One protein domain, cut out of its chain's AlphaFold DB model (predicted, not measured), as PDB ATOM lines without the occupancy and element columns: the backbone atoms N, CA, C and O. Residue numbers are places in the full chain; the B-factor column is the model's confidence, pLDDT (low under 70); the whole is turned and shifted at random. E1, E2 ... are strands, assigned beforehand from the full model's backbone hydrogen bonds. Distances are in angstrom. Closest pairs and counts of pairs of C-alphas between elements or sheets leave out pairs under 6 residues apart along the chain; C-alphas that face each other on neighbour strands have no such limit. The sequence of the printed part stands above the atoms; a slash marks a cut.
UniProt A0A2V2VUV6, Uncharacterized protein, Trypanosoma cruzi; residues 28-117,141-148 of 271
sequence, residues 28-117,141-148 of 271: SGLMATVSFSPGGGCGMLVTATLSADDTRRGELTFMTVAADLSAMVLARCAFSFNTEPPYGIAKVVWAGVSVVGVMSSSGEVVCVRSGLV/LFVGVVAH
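Overview. This is residues 28 to 117 and 141 to 148 of the 271 residues of an uncharacterized protein of Trypanosoma cruzi (UniProt A0A2V2VUV6). Two antiparallel sheets lie face to face as an elongated sandwich: a twisted four-stranded sheet, E1 E2 E3 E4, and a smaller one, E5 E6 E7, their strands crossed at 39 degrees. Each sheet is a meander, each strand the antiparallel neighbour of the one before, and the chain changes sheets once, from E4 to E5. The printed part has 98 residues with seven named strands and no named helix, class all strand. It is compact, with a radius of gyration of the C-alphas of 13.6 A, and spans 42 by 24 by 18 A.

Along the chain. E1, residues 30 to 35, begins at C-alpha 30 (88.602, 52.723, 26.605) and is 17.1 A long. E2, residues 43 to 50, measures 23.4 A, E3, residues 57 to 65, 26.0 A, and E4, residues 71 to 80, 25.7 A; E4 bends by 62 degrees at residue 74. E5, residues 89 to 95, measures 17.6 A, E6, residues 99 to 104, 16.6 A, and E7, residues 109 to 113, 13.5 A, ending at C-alpha 113 (95.065, 67.043, 33.273).

Arrangement. E1 and E2 form a hairpin, with N 32 and O 46 2.9 A apart, within hydrogen-bond range. So do E2 and E3, with N 45 and O 63 at 2.8 A, and E3 and E4, with N 60 and O 77 at 2.8 A. In the other sheet E5 and E6 form a hairpin, with N 93 and O 101 within hydrogen-bond range at 2.9 A, and E6 and E7 form another, with N 102 and O 110 within hydrogen-bond range at 2.8 A. Between the sheets, the closest C-alphas of E1 and E5 are those of Ala 32 and Val 93, 5.6 A; of E4 and E7, those of Phe 79 and Val 110, 7.5 A. E3 and E6 are apart. Residues 145 to 146 pair antiparallel with residues 109 to 110 of E7.

Size, cuts and confidence. The C-alphas farthest apart, of Gly 39 and Pro 86, are 42.9 A apart. Residues 118 to 140 are not printed; C-alphas 117 and 141 are 15.0 A apart across the cut. No link between named strands is long. Mean pLDDT of the printed part is 74.6, with residues 28 to 43, 66 to 71, 115 to 117 and 141 to 145 under 70.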
ATOM      1  N   SER A  28      93.849  47.534  25.058       48.06
ATOM      2  CA  SER A  28      92.551  47.911  25.609       48.06
ATOM      3  C   SER A  28      92.386  49.419  25.432       48.06
ATOM      4  O   SER A  28      93.002  50.199  26.156       48.06
ATOM      5  N   GLY A  29      91.605  49.811  24.427       47.34
ATOM      6  CA  GLY A  29      91.168  51.181  24.210       47.34
ATOM      7  C   GLY A  29      89.858  51.421  24.948       47.34
ATOM      8  O   GLY A  29      88.850  50.824  24.578       47.34
ATOM      9  N   LEU A  30      89.846  52.277  25.967       58.53
ATOM     10  CA  LEU A  30      88.602  52.723  26.605       58.53
ATOM     11  C   LEU A  30      88.359  54.195  26.302       58.53
ATOM     12  O   LEU A  30      89.281  55.007  26.341       58.53
ATOM     13  N   MET A  31      87.109  54.525  25.987       51.34
ATOM     14  CA  MET A  31      86.708  55.862  25.569       51.34
ATOM     15  C   MET A  31      85.770  56.490  26.595       51.34
ATOM     16  O   MET A  31      84.828  55.842  27.052       51.34
ATOM     17  N   ALA A  32      85.996  57.763  26.907       57.97
ATOM     18  CA  ALA A  32      85.074  58.585  27.677       57.97
ATOM     19  C   ALA A  32      84.715  59.847  26.891       57.97
ATOM     20  O   ALA A  32      85.557  60.447  26.220       57.97
ATOM     21  N   THR A  33      83.453  60.255  26.980       56.09
ATOM     22  CA  THR A  33      82.902  61.366  26.199       56.09
ATOM     23  C   THR A  33      82.382  62.446  27.133       56.09
ATOM     24  O   THR A  33      81.697  62.121  28.103       56.09
ATOM     25  N   VAL A  34      82.633  63.714  26.821       54.56
ATOM     26  CA  VAL A  34      82.028  64.855  27.514       54.56
ATOM     27  C   VAL A  34      81.538  65.872  26.485       54.56
ATOM     28  O   VAL A  34      82.216  66.169  25.504       54.56
ATOM     29  N   SER A  35      80.318  66.373  26.660       52.81
ATOM     30  CA  SER A  35      79.711  67.348  25.751       52.81
ATOM     31  C   SER A  35      79.880  68.769  26.280       52.81
ATOM     32  O   SER A  35      79.553  69.030  27.437       52.81
ATOM     33  N   PHE A  36      80.296  69.695  25.416       43.69
ATOM     34  CA  PHE A  36      80.387  71.122  25.722       43.69
ATOM     35  C   PHE A  36      79.344  71.910  24.906       43.69
ATOM     36  O   PHE A  36      79.204  71.723  23.697       43.69
ATOM     37  N   SER A  37      78.591  72.803  25.549       43.34
ATOM     38  CA  SER A  37      77.832  73.875  24.873       43.34
ATOM     39  C   SER A  37      77.612  75.051  25.834       43.34
ATOM     40  O   SER A  37      77.641  74.797  27.044       43.34
ATOM     41  N   PRO A  38      77.473  76.308  25.344       45.41
ATOM     42  CA  PRO A  38      76.679  76.709  24.167       45.41
ATOM     43  C   PRO A  38      77.448  77.491  23.073       45.41
ATOM     44  O   PRO A  38      78.295  78.319  23.375       45.41
ATOM     45  N   GLY A  39      77.128  77.246  21.790       43.16
ATOM     46  CA  GLY A  39      77.623  78.044  20.644       43.16
ATOM     47  C   GLY A  39      77.926  77.278  19.342       43.16
ATOM     48  O   GLY A  39      78.132  77.898  18.306       43.16
ATOM     49  N   GLY A  40      77.913  75.941  19.377       45.22
ATOM     50  CA  GLY A  40      78.351  75.064  18.278       45.22
ATOM     51  C   GLY A  40      79.443  74.125  18.795       45.22
ATOM     52  O   GLY A  40      80.624  74.401  18.693       45.22
ATOM     53  N   GLY A  41      79.091  73.088  19.551       50.38
ATOM     54  CA  GLY A  41      78.626  71.838  18.951       50.38
ATOM     55  C   GLY A  41      79.742  70.799  18.758       50.38
ATOM     56  O   GLY A  41      79.512  69.827  18.048       50.38
ATOM     57  N   CYS A  42      80.923  70.979  19.362       55.28
ATOM     58  CA  CYS A  42      81.968  69.955  19.369       55.28
ATOM     59  C   CYS A  42      81.918  69.139  20.669       55.28
ATOM     60  O   CYS A  42      82.096  69.680  21.763       55.28
ATOM     61  N   GLY A  43      81.663  67.835  20.558       66.50
ATOM     62  CA  GLY A  43      81.844  66.899  21.667       66.50
ATOM     63  C   GLY A  43      83.329  66.607  21.871       66.50
ATOM     64  O   GLY A  43      84.079  66.559  20.900       66.50
ATOM     65  N   MET A  44      83.755  66.403  23.113       71.81
ATOM     66  CA  MET A  44      85.109  65.961  23.430       71.81
ATOM     67  C   MET A  44      85.112  64.464  23.717       71.81
ATOM     68  O   MET A  44      84.296  63.951  24.488       71.81
ATOM     69  N   LEU A  45      86.060  63.764  23.112       78.44
ATOM     70  CA  LEU A  45      86.359  62.366  23.365       78.44
ATOM     71  C   LEU A  45      87.769  62.264  23.932       78.44
ATOM     72  O   LEU A  45      88.677  62.974  23.504       78.44
ATOM     73  N   VAL A  46      87.957  61.338  24.861       80.06
ATOM     74  CA  VAL A  46      89.286  60.852  25.219       80.06
ATOM     75  C   VAL A  46      89.310  59.348  25.050       80.06
ATOM     76  O   VAL A  46      88.396  58.657  25.503       80.06
ATOM     77  N   THR A  47      90.348  58.844  24.397       84.56
ATOM     78  CA  THR A  47      90.659  57.417  24.359       84.56
ATOM     79  C   THR A  47      91.919  57.166  25.164       84.56
ATOM     80  O   THR A  47      92.908  57.872  25.001       84.56
ATOM     81  N   ALA A  48      91.883  56.173  26.044       85.81
ATOM     82  CA  ALA A  48      93.057  55.683  26.747       85.81
ATOM     83  C   ALA A  48      93.490  54.365  26.117       85.81
ATOM     84  O   ALA A  48      92.664  53.461  25.988       85.81
ATOM     85  N   THR A  49      94.756  54.251  25.738       85.50
ATOM     86  CA  THR A  49      95.344  53.038  25.162       85.50
ATOM     87  C   THR A  49      96.595  52.646  25.939       85.50
ATOM     88  O   THR A  49      97.275  53.502  26.497       85.50
ATOM     89  N   LEU A  50      96.895  51.349  26.006       84.25
ATOM     90  CA  LEU A  50      98.147  50.845  26.575       84.25
ATOM     91  C   LEU A  50      99.149  50.541  25.466       84.25
ATOM     92  O   LEU A  50      98.764  50.120  24.371       84.25
ATOM     93  N   SER A  51     100.429  50.736  25.766       81.31
ATOM     94  CA  SER A  51     101.518  50.343  24.882       81.31
ATOM     95  C   SER A  51     101.575  48.821  24.758       81.31
ATOM     96  O   SER A  51     101.395  48.090  25.732       81.31
ATOM     97  N   ALA A  52     101.845  48.348  23.541       76.81
ATOM     98  CA  ALA A  52     102.062  46.931  23.273       76.81
ATOM     99  C   ALA A  52     103.399  46.425  23.845       76.81
ATOM    100  O   ALA A  52     103.518  45.233  24.133       76.81
ATOM    101  N   ASP A  53     104.375  47.324  24.014       81.94
ATOM    102  CA  ASP A  53     105.732  46.997  24.465       81.94
ATOM    103  C   ASP A  53     105.863  47.014  25.997       81.94
ATOM    104  O   ASP A  53     106.614  46.226  26.566       81.94
ATOM    105  N   ASP A  54     105.126  47.902  26.672       82.81
ATOM    106  CA  ASP A  54     105.040  47.979  28.136       82.81
ATOM    107  C   ASP A  54     103.610  48.358  28.529       82.81
ATOM    108  O   ASP A  54     103.225  49.524  28.472       82.81
ATOM    109  N   THR A  55     102.827  47.371  28.950       80.62
ATOM    110  CA  THR A  55     101.409  47.493  29.337       80.62
ATOM    111  C   THR A  55     101.186  48.376  30.566       80.62
ATOM    112  O   THR A  55     100.050  48.756  30.853       80.62
ATOM    113  N   ARG A  56     102.251  48.744  31.290       85.44
ATOM    114  CA  ARG A  56     102.193  49.771  32.337       85.44
ATOM    115  C   ARG A  56     102.134  51.171  31.758       85.44
ATOM    116  O   ARG A  56     101.657  52.070  32.435       85.44
ATOM    117  N   ARG A  57     102.632  51.383  30.540       85.94
ATOM    118  CA  ARG A  57     102.618  52.677  29.857       85.94
ATOM    119  C   ARG A  57     101.385  52.772  28.979       85.94
ATOM    120  O   ARG A  57     101.018  51.820  28.296       85.94
ATOM    121  N   GLY A  58     100.784  53.946  28.953       85.44
ATOM    122  CA  GLY A  58      99.655  54.233  28.096       85.44
ATOM    123  C   GLY A  58      99.652  55.662  27.597       85.44
ATOM    124  O   GLY A  58     100.506  56.480  27.945       85.44
ATOM    125  N   GLU A  59      98.675  55.948  26.755       85.81
ATOM    126  CA  GLU A  59      98.471  57.249  26.155       85.81
ATOM    127  C   GLU A  59      96.987  57.612  26.163       85.81
ATOM    128  O   GLU A  59      96.121  56.793  25.854       85.81
ATOM    129  N   LEU A  60      96.701  58.858  26.522       84.06
ATOM    130  CA  LEU A  60      95.422  59.507  26.313       84.06
ATOM    131  C   LEU A  60      95.464  60.276  24.999       84.06
ATOM    132  O   LEU A  60      96.335  61.123  24.825       84.06
ATOM    133  N   THR A  61      94.512  60.028  24.107       81.62
ATOM    134  CA  THR A  61      94.300  60.834  22.901       81.62
ATOM    135  C   THR A  61      93.002  61.616  23.039       81.62
ATOM    136  O   THR A  61      91.922  61.035  23.152       81.62
ATOM    137  N   PHE A  62      93.111  62.941  23.023       77.50
ATOM    138  CA  PHE A  62      91.988  63.868  23.097       77.50
ATOM    139  C   PHE A  62      91.530  64.234  21.691       77.50
ATOM    140  O   PHE A  62      92.347  64.625  20.855       77.50
ATOM    141  N   MET A  63      90.232  64.127  21.428       79.50
ATOM    142  CA  MET A  63      89.637  64.408  20.125       79.50
ATOM    143  C   MET A  63      88.406  65.298  20.272       79.50
ATOM    144  O   MET A  63      87.587  65.078  21.163       79.50
ATOM    145  N   THR A  64      88.246  66.269  19.380       75.12
ATOM    146  CA  THR A  64      86.953  66.926  19.150       75.12
ATOM    147  C   THR A  64      86.166  66.128  18.125       75.12
ATOM    148  O   THR A  64      86.746  65.562  17.204       75.12
ATOM    149  N   VAL A  65      84.845  66.103  18.267       70.31
ATOM    150  CA  VAL A  65      83.911  65.605  17.254       70.31
ATOM    151  C   VAL A  65      82.969  66.737  16.907       70.31
ATOM    152  O   VAL A  65      82.151  67.135  17.740       70.31
ATOM    153  N   ALA A  66      83.108  67.270  15.699       67.50
ATOM    154  CA  ALA A  66      82.228  68.309  15.191       67.50
ATOM    155  C   ALA A  66      80.851  67.738  14.804       67.50
ATOM    156  O   ALA A  66      80.633  66.525  14.747       67.50
ATOM    157  N   ALA A  67      79.893  68.627  14.537       65.62
ATOM    158  CA  ALA A  67      78.520  68.247  14.190       65.62
ATOM    159  C   ALA A  67      78.412  67.452  12.873       65.62
ATOM    160  O   ALA A  67      77.440  66.726  12.672       65.62
ATOM    161  N   ASP A  68      79.408  67.573  11.994       68.94
ATOM    162  CA  ASP A  68      79.558  66.787  10.766       68.94
ATOM    163  C   ASP A  68      80.263  65.435  10.996       68.94
ATOM    164  O   ASP A  68      80.570  64.728  10.038       68.94
ATOM    165  N   LEU A  69      80.489  65.065  12.264       62.56
ATOM    166  CA  LEU A  69      81.199  63.865  12.710       62.56
ATOM    167  C   LEU A  69      82.678  63.823  12.305       62.56
ATOM    168  O   LEU A  69      83.316  62.777  12.453       62.56
ATOM    169  N   SER A  70      83.248  64.939  11.841       67.56
ATOM    170  CA  SER A  70      84.693  65.036  11.680       67.56
ATOM    171  C   SER A  70      85.362  65.013  13.055       67.56
ATOM    172  O   SER A  70      84.948  65.709  13.988       67.56
ATOM    173  N   ALA A  71      86.368  64.149  13.193       67.62
ATOM    174  CA  ALA A  71      87.157  64.028  14.405       67.62
ATOM    175  C   ALA A  71      88.524  64.678  14.198       67.62
ATOM    176  O   ALA A  71      89.224  64.350  13.239       67.62
ATOM    177  N   MET A  72      88.920  65.568  15.106       74.19
ATOM    178  CA  MET A  72      90.249  66.177  15.103       74.19
ATOM    179  C   MET A  72      90.964  65.843  16.407       74.19
ATOM    180  O   MET A  72      90.434  66.070  17.492       74.19
ATOM    181  N   VAL A  73      92.180  65.301  16.304       76.12
ATOM    182  CA  VAL A  73      93.045  65.069  17.468       76.12
ATOM    183  C   VAL A  73      93.559  66.416  17.966       76.12
ATOM    184  O   VAL A  73      94.178  67.157  17.205       76.12
ATOM    185  N   LEU A  74      93.312  66.718  19.238       70.38
ATOM    186  CA  LEU A  74      93.780  67.941  19.885       70.38
ATOM    187  C   LEU A  74      95.114  67.746  20.601       70.38
ATOM    188  O   LEU A  74      96.004  68.582  20.498       70.38
ATOM    189  N   ALA A  75      95.233  66.662  21.366       72.19
ATOM    190  CA  ALA A  75      96.365  66.442  22.253       72.19
ATOM    191  C   ALA A  75      96.578  64.953  22.516       72.19
ATOM    192  O   ALA A  75      95.648  64.143  22.420       72.19
ATOM    193  N   ARG A  76      97.815  64.605  22.875       78.62
ATOM    194  CA  ARG A  76      98.201  63.266  23.324       78.62
ATOM    195  C   ARG A  76      99.010  63.388  24.607       78.62
ATOM    196  O   ARG A  76      99.928  64.201  24.678       78.62
ATOM    197  N   CYS A  77      98.667  62.592  25.611       78.31
ATOM    198  CA  CYS A  77      99.290  62.643  26.931       78.31
ATOM    199  C   CYS A  77      99.681  61.238  27.371       78.31
ATOM    200  O   CYS A  77      98.835  60.350  27.428       78.31
ATOM    201  N   ALA A  78     100.949  61.031  27.713       83.88
ATOM    202  CA  ALA A  78     101.395  59.758  28.259       83.88
ATOM    203  C   ALA A  78     100.952  59.598  29.722       83.88
ATOM    204  O   ALA A  78     100.888  60.569  30.478       83.88
ATOM    205  N   PHE A  79     100.699  58.359  30.131       85.19
ATOM    206  CA  PHE A  79     100.511  57.982  31.528       85.19
ATOM    207  C   PHE A  79     101.185  56.642  31.813       85.19
ATOM    208  O   PHE A  79     101.516  55.883  30.899       85.19
ATOM    209  N   SER A  80     101.387  56.334  33.091       86.88
ATOM    210  CA  SER A  80     101.882  55.025  33.501       86.88
ATOM    211  C   SER A  80     101.248  54.550  34.798       86.88
ATOM    212  O   SER A  80     101.103  55.331  35.737       86.88
ATOM    213  N   PHE A  81     100.937  53.262  34.854       86.88
ATOM    214  CA  PHE A  81     100.654  52.533  36.081       86.88
ATOM    215  C   PHE A  81     101.962  52.049  36.720       86.88
ATOM    216  O   PHE A  81     102.935  51.740  36.029       86.88
ATOM    217  N   ASN A  82     101.991  51.951  38.042       88.88
ATOM    218  CA  ASN A  82     103.081  51.309  38.775       88.88
ATOM    219  C   ASN A  82     103.048  49.794  38.591       88.88
ATOM    220  O   ASN A  82     104.094  49.143  38.533       88.88
ATOM    221  N   THR A  83     101.841  49.236  38.526       86.38
ATOM    222  CA  THR A  83     101.605  47.800  38.396       86.38
ATOM    223  C   THR A  83     101.125  47.457  36.997       86.38
ATOM    224  O   THR A  83     100.343  48.188  36.395       86.38
ATOM    225  N   GLU A  84     101.602  46.334  36.459       86.50
ATOM    226  CA  GLU A  84     101.084  45.825  35.193       86.50
ATOM    227  C   GLU A  84      99.608  45.427  35.362       86.50
ATOM    228  O   GLU A  84      99.292  44.606  36.230       86.50
ATOM    229  N   PRO A  85      98.686  46.004  34.569       84.31
ATOM    230  CA  PRO A  85      97.278  45.677  34.690       84.31
ATOM    231  C   PRO A  85      96.976  44.300  34.083       84.31
ATOM    232  O   PRO A  85      97.134  44.129  32.873       84.31
ATOM    233  N   PRO A  86      96.457  43.328  34.859       81.50
ATOM    234  CA  PRO A  86      96.237  41.963  34.363       81.50
ATOM    235  C   PRO A  86      95.229  41.866  33.204       81.50
ATOM    236  O   PRO A  86      95.320  40.957  32.382       81.50
ATOM    237  N   TYR A  87      94.275  42.796  33.132       83.25
ATOM    238  CA  TYR A  87      93.217  42.858  32.120       83.25
ATOM    239  C   TYR A  87      93.166  44.222  31.409       83.25
ATOM    240  O   TYR A  87      92.162  44.557  30.784       83.25
ATOM    241  N   GLY A  88      94.237  45.016  31.501       85.69
ATOM    242  CA  GLY A  88      94.331  46.331  30.867       85.69
ATOM    243  C   GLY A  88      93.571  47.442  31.599       85.69
ATOM    244  O   GLY A  88      93.501  47.483  32.829       85.69
ATOM    245  N   ILE A  89      93.036  48.397  30.842       85.75
ATOM    246  CA  ILE A  89      92.281  49.529  31.391       85.75
ATOM    247  C   ILE A  89      90.862  49.058  31.726       85.75
ATOM    248  O   ILE A  89      90.194  48.453  30.892       85.75
ATOM    249  N   ALA A  90      90.396  49.352  32.938       86.62
ATOM    250  CA  ALA A  90      89.063  49.002  33.419       86.62
ATOM    251  C   ALA A  90      88.035  50.125  33.221       86.62
ATOM    252  O   ALA A  90      86.879  49.844  32.908       86.62
ATOM    253  N   LYS A  91      88.424  51.394  33.410       87.94
ATOM    254  CA  LYS A  91      87.504  52.535  33.265       87.94
ATOM    255  C   LYS A  91      88.242  53.823  32.919       87.94
ATOM    256  O   LYS A  91      89.348  54.049  33.397       87.94
ATOM    257  N   VAL A  92      87.606  54.684  32.128       88.88
ATOM    258  CA  VAL A  92      88.070  56.047  31.833       88.88
ATOM    259  C   VAL A  92      86.920  57.003  32.111       88.88
ATOM    260  O   VAL A  92      85.781  56.712  31.744       88.88
ATOM    261  N   VAL A  93      87.190  58.117  32.790       88.06
ATOM    262  CA  VAL A  93      86.165  59.089  33.192       88.06
ATOM    263  C   VAL A  93      86.650  60.517  33.004       88.06
ATOM    264  O   VAL A  93      87.832  60.806  33.169       88.06
ATOM    265  N   TRP A  94      85.710  61.410  32.723       85.94
ATOM    266  CA  TRP A  94      85.923  62.851  32.711       85.94
ATOM    267  C   TRP A  94      85.440  63.470  34.018       85.94
ATOM    268  O   TRP A  94      84.327  63.187  34.458       85.94
ATOM    269  N   ALA A  95      86.251  64.340  34.614       83.38
ATOM    270  CA  ALA A  95      85.811  65.296  35.619       83.38
ATOM    271  C   ALA A  95      85.817  66.688  34.973       83.38
ATOM    272  O   ALA A  95      86.874  67.303  34.809       83.38
ATOM    273  N   GLY A  96      84.635  67.141  34.549       77.44
ATOM    274  CA  GLY A  96      84.509  68.323  33.691       77.44
ATOM    275  C   GLY A  96      85.179  68.085  32.338       77.44
ATOM    276  O   GLY A  96      85.128  66.969  31.818       77.44
ATOM    277  N   VAL A  97      85.839  69.104  31.787       73.69
ATOM    278  CA  VAL A  97      86.710  68.942  30.599       73.69
ATOM    279  C   VAL A  97      88.199  69.064  30.929       73.69
ATOM    280  O   VAL A  97      89.037  68.942  30.038       73.69
ATOM    281  N   SER A  98      88.549  69.291  32.196       74.62
ATOM    282  CA  SER A  98      89.928  69.587  32.609       74.62
ATOM    283  C   SER A  98      90.719  68.370  33.094       74.62
ATOM    284  O   SER A  98      91.949  68.405  33.085       74.62
ATOM    285  N   VAL A  99      90.053  67.301  33.550       82.50
ATOM    286  CA  VAL A  99      90.731  66.135  34.144       82.50
ATOM    287  C   VAL A  99      90.129  64.828  33.645       82.50
ATOM    288  O   VAL A  99      88.910  64.656  33.619       82.50
ATOM    289  N   VAL A 100      91.006  63.885  33.309       86.38
ATOM    290  CA  VAL A 100      90.670  62.510  32.946       86.38
ATOM    291  C   VAL A 100      91.212  61.561  34.005       86.38
ATOM    292  O   VAL A 100      92.395  61.603  34.339       86.38
ATOM    293  N   GLY A 101      90.350  60.695  34.532       89.44
ATOM    294  CA  GLY A 101      90.739  59.577  35.386       89.44
ATOM    295  C   GLY A 101      90.803  58.283  34.581       89.44
ATOM    296  O   GLY A 101      89.854  57.959  33.867       89.44
ATOM    297  N   VAL A 102      91.892  57.533  34.716       89.81
ATOM    298  CA  VAL A 102      92.102  56.220  34.094       89.81
ATOM    299  C   VAL A 102      92.291  55.192  35.200       89.81
ATOM    300  O   VAL A 102      93.203  55.321  36.011       89.81
ATOM    301  N   MET A 103      91.440  54.171  35.240       89.94
ATOM    302  CA  MET A 103      91.547  53.053  36.172       89.94
ATOM    303  C   MET A 103      92.021  51.804  35.442       89.94
ATOM    304  O   MET A 103      91.447  51.409  34.428       89.94
ATOM    305  N   SER A 104      93.042  51.165  35.989       88.75
ATOM    306  CA  SER A 104      93.552  49.868  35.582       88.75
ATOM    307  C   SER A 104      92.675  48.733  36.133       88.75
ATOM    308  O   SER A 104      91.954  48.897  37.118       88.75
ATOM    309  N   SER A 105      92.781  47.535  35.568       85.44
ATOM    310  CA  SER A 105      92.103  46.350  36.101       85.44
ATOM    311  C   SER A 105      92.630  45.869  37.459       85.44
ATOM    312  O   SER A 105      91.993  45.023  38.078       85.44
ATOM    313  N   SER A 106      93.786  46.360  37.922       85.69
ATOM    314  CA  SER A 106      94.284  46.126  39.290       85.69
ATOM    315  C   SER A 106      93.701  47.121  40.307       85.69
ATOM    316  O   SER A 106      94.032  47.064  41.494       85.69
ATOM    317  N   GLY A 107      92.826  48.029  39.858       83.00
ATOM    318  CA  GLY A 107      92.279  49.108  40.674       83.00
ATOM    319  C   GLY A 107      93.258  50.264  40.854       83.00
ATOM    320  O   GLY A 107      93.112  51.036  41.801       83.00
ATOM    321  N   GLU A 108      94.276  50.364  39.994       89.56
ATOM    322  CA  GLU A 108      95.198  51.492  39.993       89.56
ATOM    323  C   GLU A 108      94.571  52.681  39.258       89.56
ATOM    324  O   GLU A 108      94.184  52.544  38.102       89.56
ATOM    325  N   VAL A 109      94.452  53.842  39.900       88.88
ATOM    326  CA  VAL A 109      93.835  55.037  39.298       88.88
ATOM    327  C   VAL A 109      94.883  56.101  39.053       88.88
ATOM    328  O   VAL A 109      95.586  56.481  39.982       88.88
ATOM    329  N   VAL A 110      94.924  56.615  37.829       89.19
ATOM    330  CA  VAL A 110      95.794  57.702  37.386       89.19
ATOM    331  C   VAL A 110      94.937  58.871  36.924       89.19
ATOM    332  O   VAL A 110      94.030  58.689  36.113       89.19
ATOM    333  N   CYS A 111      95.218  60.072  37.423       87.19
ATOM    334  CA  CYS A 111      94.537  61.290  36.986       87.19
ATOM    335  C   CYS A 111      95.471  62.150  36.134       87.19
ATOM    336  O   CYS A 111      96.579  62.477  36.565       87.19
ATOM    337  N   VAL A 112      94.996  62.542  34.954       83.69
ATOM    338  CA  VAL A 112      95.732  63.342  33.971       83.69
ATOM    339  C   VAL A 112      94.960  64.623  33.689       83.69
ATOM    340  O   VAL A 112      93.751  64.590  33.447       83.69
ATOM    341  N   ARG A 113      95.645  65.769  33.718       78.69
ATOM    342  CA  ARG A 113      95.065  67.043  33.273       78.69
ATOM    343  C   ARG A 113      95.004  67.062  31.744       78.69
ATOM    344  O   ARG A 113      95.987  66.726  31.094       78.69
ATOM    345  N   SER A 114      93.869  67.465  31.176       72.12
ATOM    346  CA  SER A 114      93.673  67.513  29.720       72.12
ATOM    347  C   SER A 114      94.385  68.690  29.045       72.12
ATOM    348  O   SER A 114      94.546  68.680  27.830       72.12
ATOM    349  N   GLY A 115      94.755  69.723  29.813       65.69
ATOM    350  CA  GLY A 115      95.255  70.996  29.280       65.69
ATOM    351  C   GLY A 115      94.173  71.857  28.617       65.69
ATOM    352  O   GLY A 115      94.471  72.942  28.130       65.69
ATOM    353  N   LEU A 116      92.916  71.400  28.607       65.75
ATOM    354  CA  LEU A 116      91.789  72.150  28.064       65.75
ATOM    355  C   LEU A 116      91.274  73.136  29.113       65.75
ATOM    356  O   LEU A 116      90.907  72.747  30.228       65.75
ATOM    357  N   VAL A 117      91.214  74.407  28.725       58.34
ATOM    358  CA  VAL A 117      90.683  75.484  29.561       58.34
ATOM    359  C   VAL A 117      89.160  75.504  29.455       58.34
ATOM    360  O   VAL A 117      88.591  75.606  28.367       58.34
ATOM    361  N   LEU A 141     101.910  65.885  34.258       53.28
ATOM    362  CA  LEU A 141     100.736  65.201  33.692       53.28
ATOM    363  C   LEU A 141     100.110  64.144  34.623       53.28
ATOM    364  O   LEU A 141      99.133  63.498  34.258       53.28
ATOM    365  N   PHE A 142     100.655  63.961  35.823       57.34
ATOM    366  CA  PHE A 142     100.328  62.874  36.722       57.34
ATOM    367  C   PHE A 142      99.932  63.410  38.095       57.34
ATOM    368  O   PHE A 142     100.771  63.874  38.865       57.34
ATOM    369  N   VAL A 143      98.647  63.320  38.430       58.97
ATOM    370  CA  VAL A 143      98.118  63.870  39.682       58.97
ATOM    371  C   VAL A 143      97.479  62.754  40.511       58.97
ATOM    372  O   VAL A 143      96.281  62.739  40.784       58.97
ATOM    373  N   GLY A 144      98.322  61.806  40.927       61.91
ATOM    374  CA  GLY A 144      98.025  60.831  41.980       61.91
ATOM    375  C   GLY A 144      97.733  59.408  41.498       61.91
ATOM    376  O   GLY A 144      97.043  59.209  40.503       61.91
ATOM    377  N   VAL A 145      98.257  58.436  42.260       63.91
ATOM    378  CA  VAL A 145      97.938  57.003  42.164       63.91
ATOM    379  C   VAL A 145      97.034  56.615  43.332       63.91
ATOM    380  O   VAL A 145      97.365  56.898  44.487       63.91
ATOM    381  N   VAL A 146      95.950  55.891  43.065       71.81
ATOM    382  CA  VAL A 146      95.267  55.073  44.087       71.81
ATOM    383  C   VAL A 146      95.442  53.618  43.737       71.81
ATOM    384  O   VAL A 146      95.210  53.275  42.594       71.81
ATOM    385  N   ALA A 147      95.796  52.775  44.703       73.62
ATOM    386  CA  ALA A 147      95.755  51.326  44.542       73.62
ATOM    387  C   ALA A 147      94.450  50.760  45.125       73.62
ATOM    388  O   ALA A 147      93.960  51.259  46.142       73.62
ATOM    389  N   HIS A 148      93.937  49.685  44.521       80.25
ATOM    390  CA  HIS A 148      92.772  48.921  44.992       80.25
ATOM    391  C   HIS A 148      91.417  49.651  44.919       80.25
ATOM    392  O   HIS A 148      90.533  49.414  45.748       80.25
TER     393      HIS A 148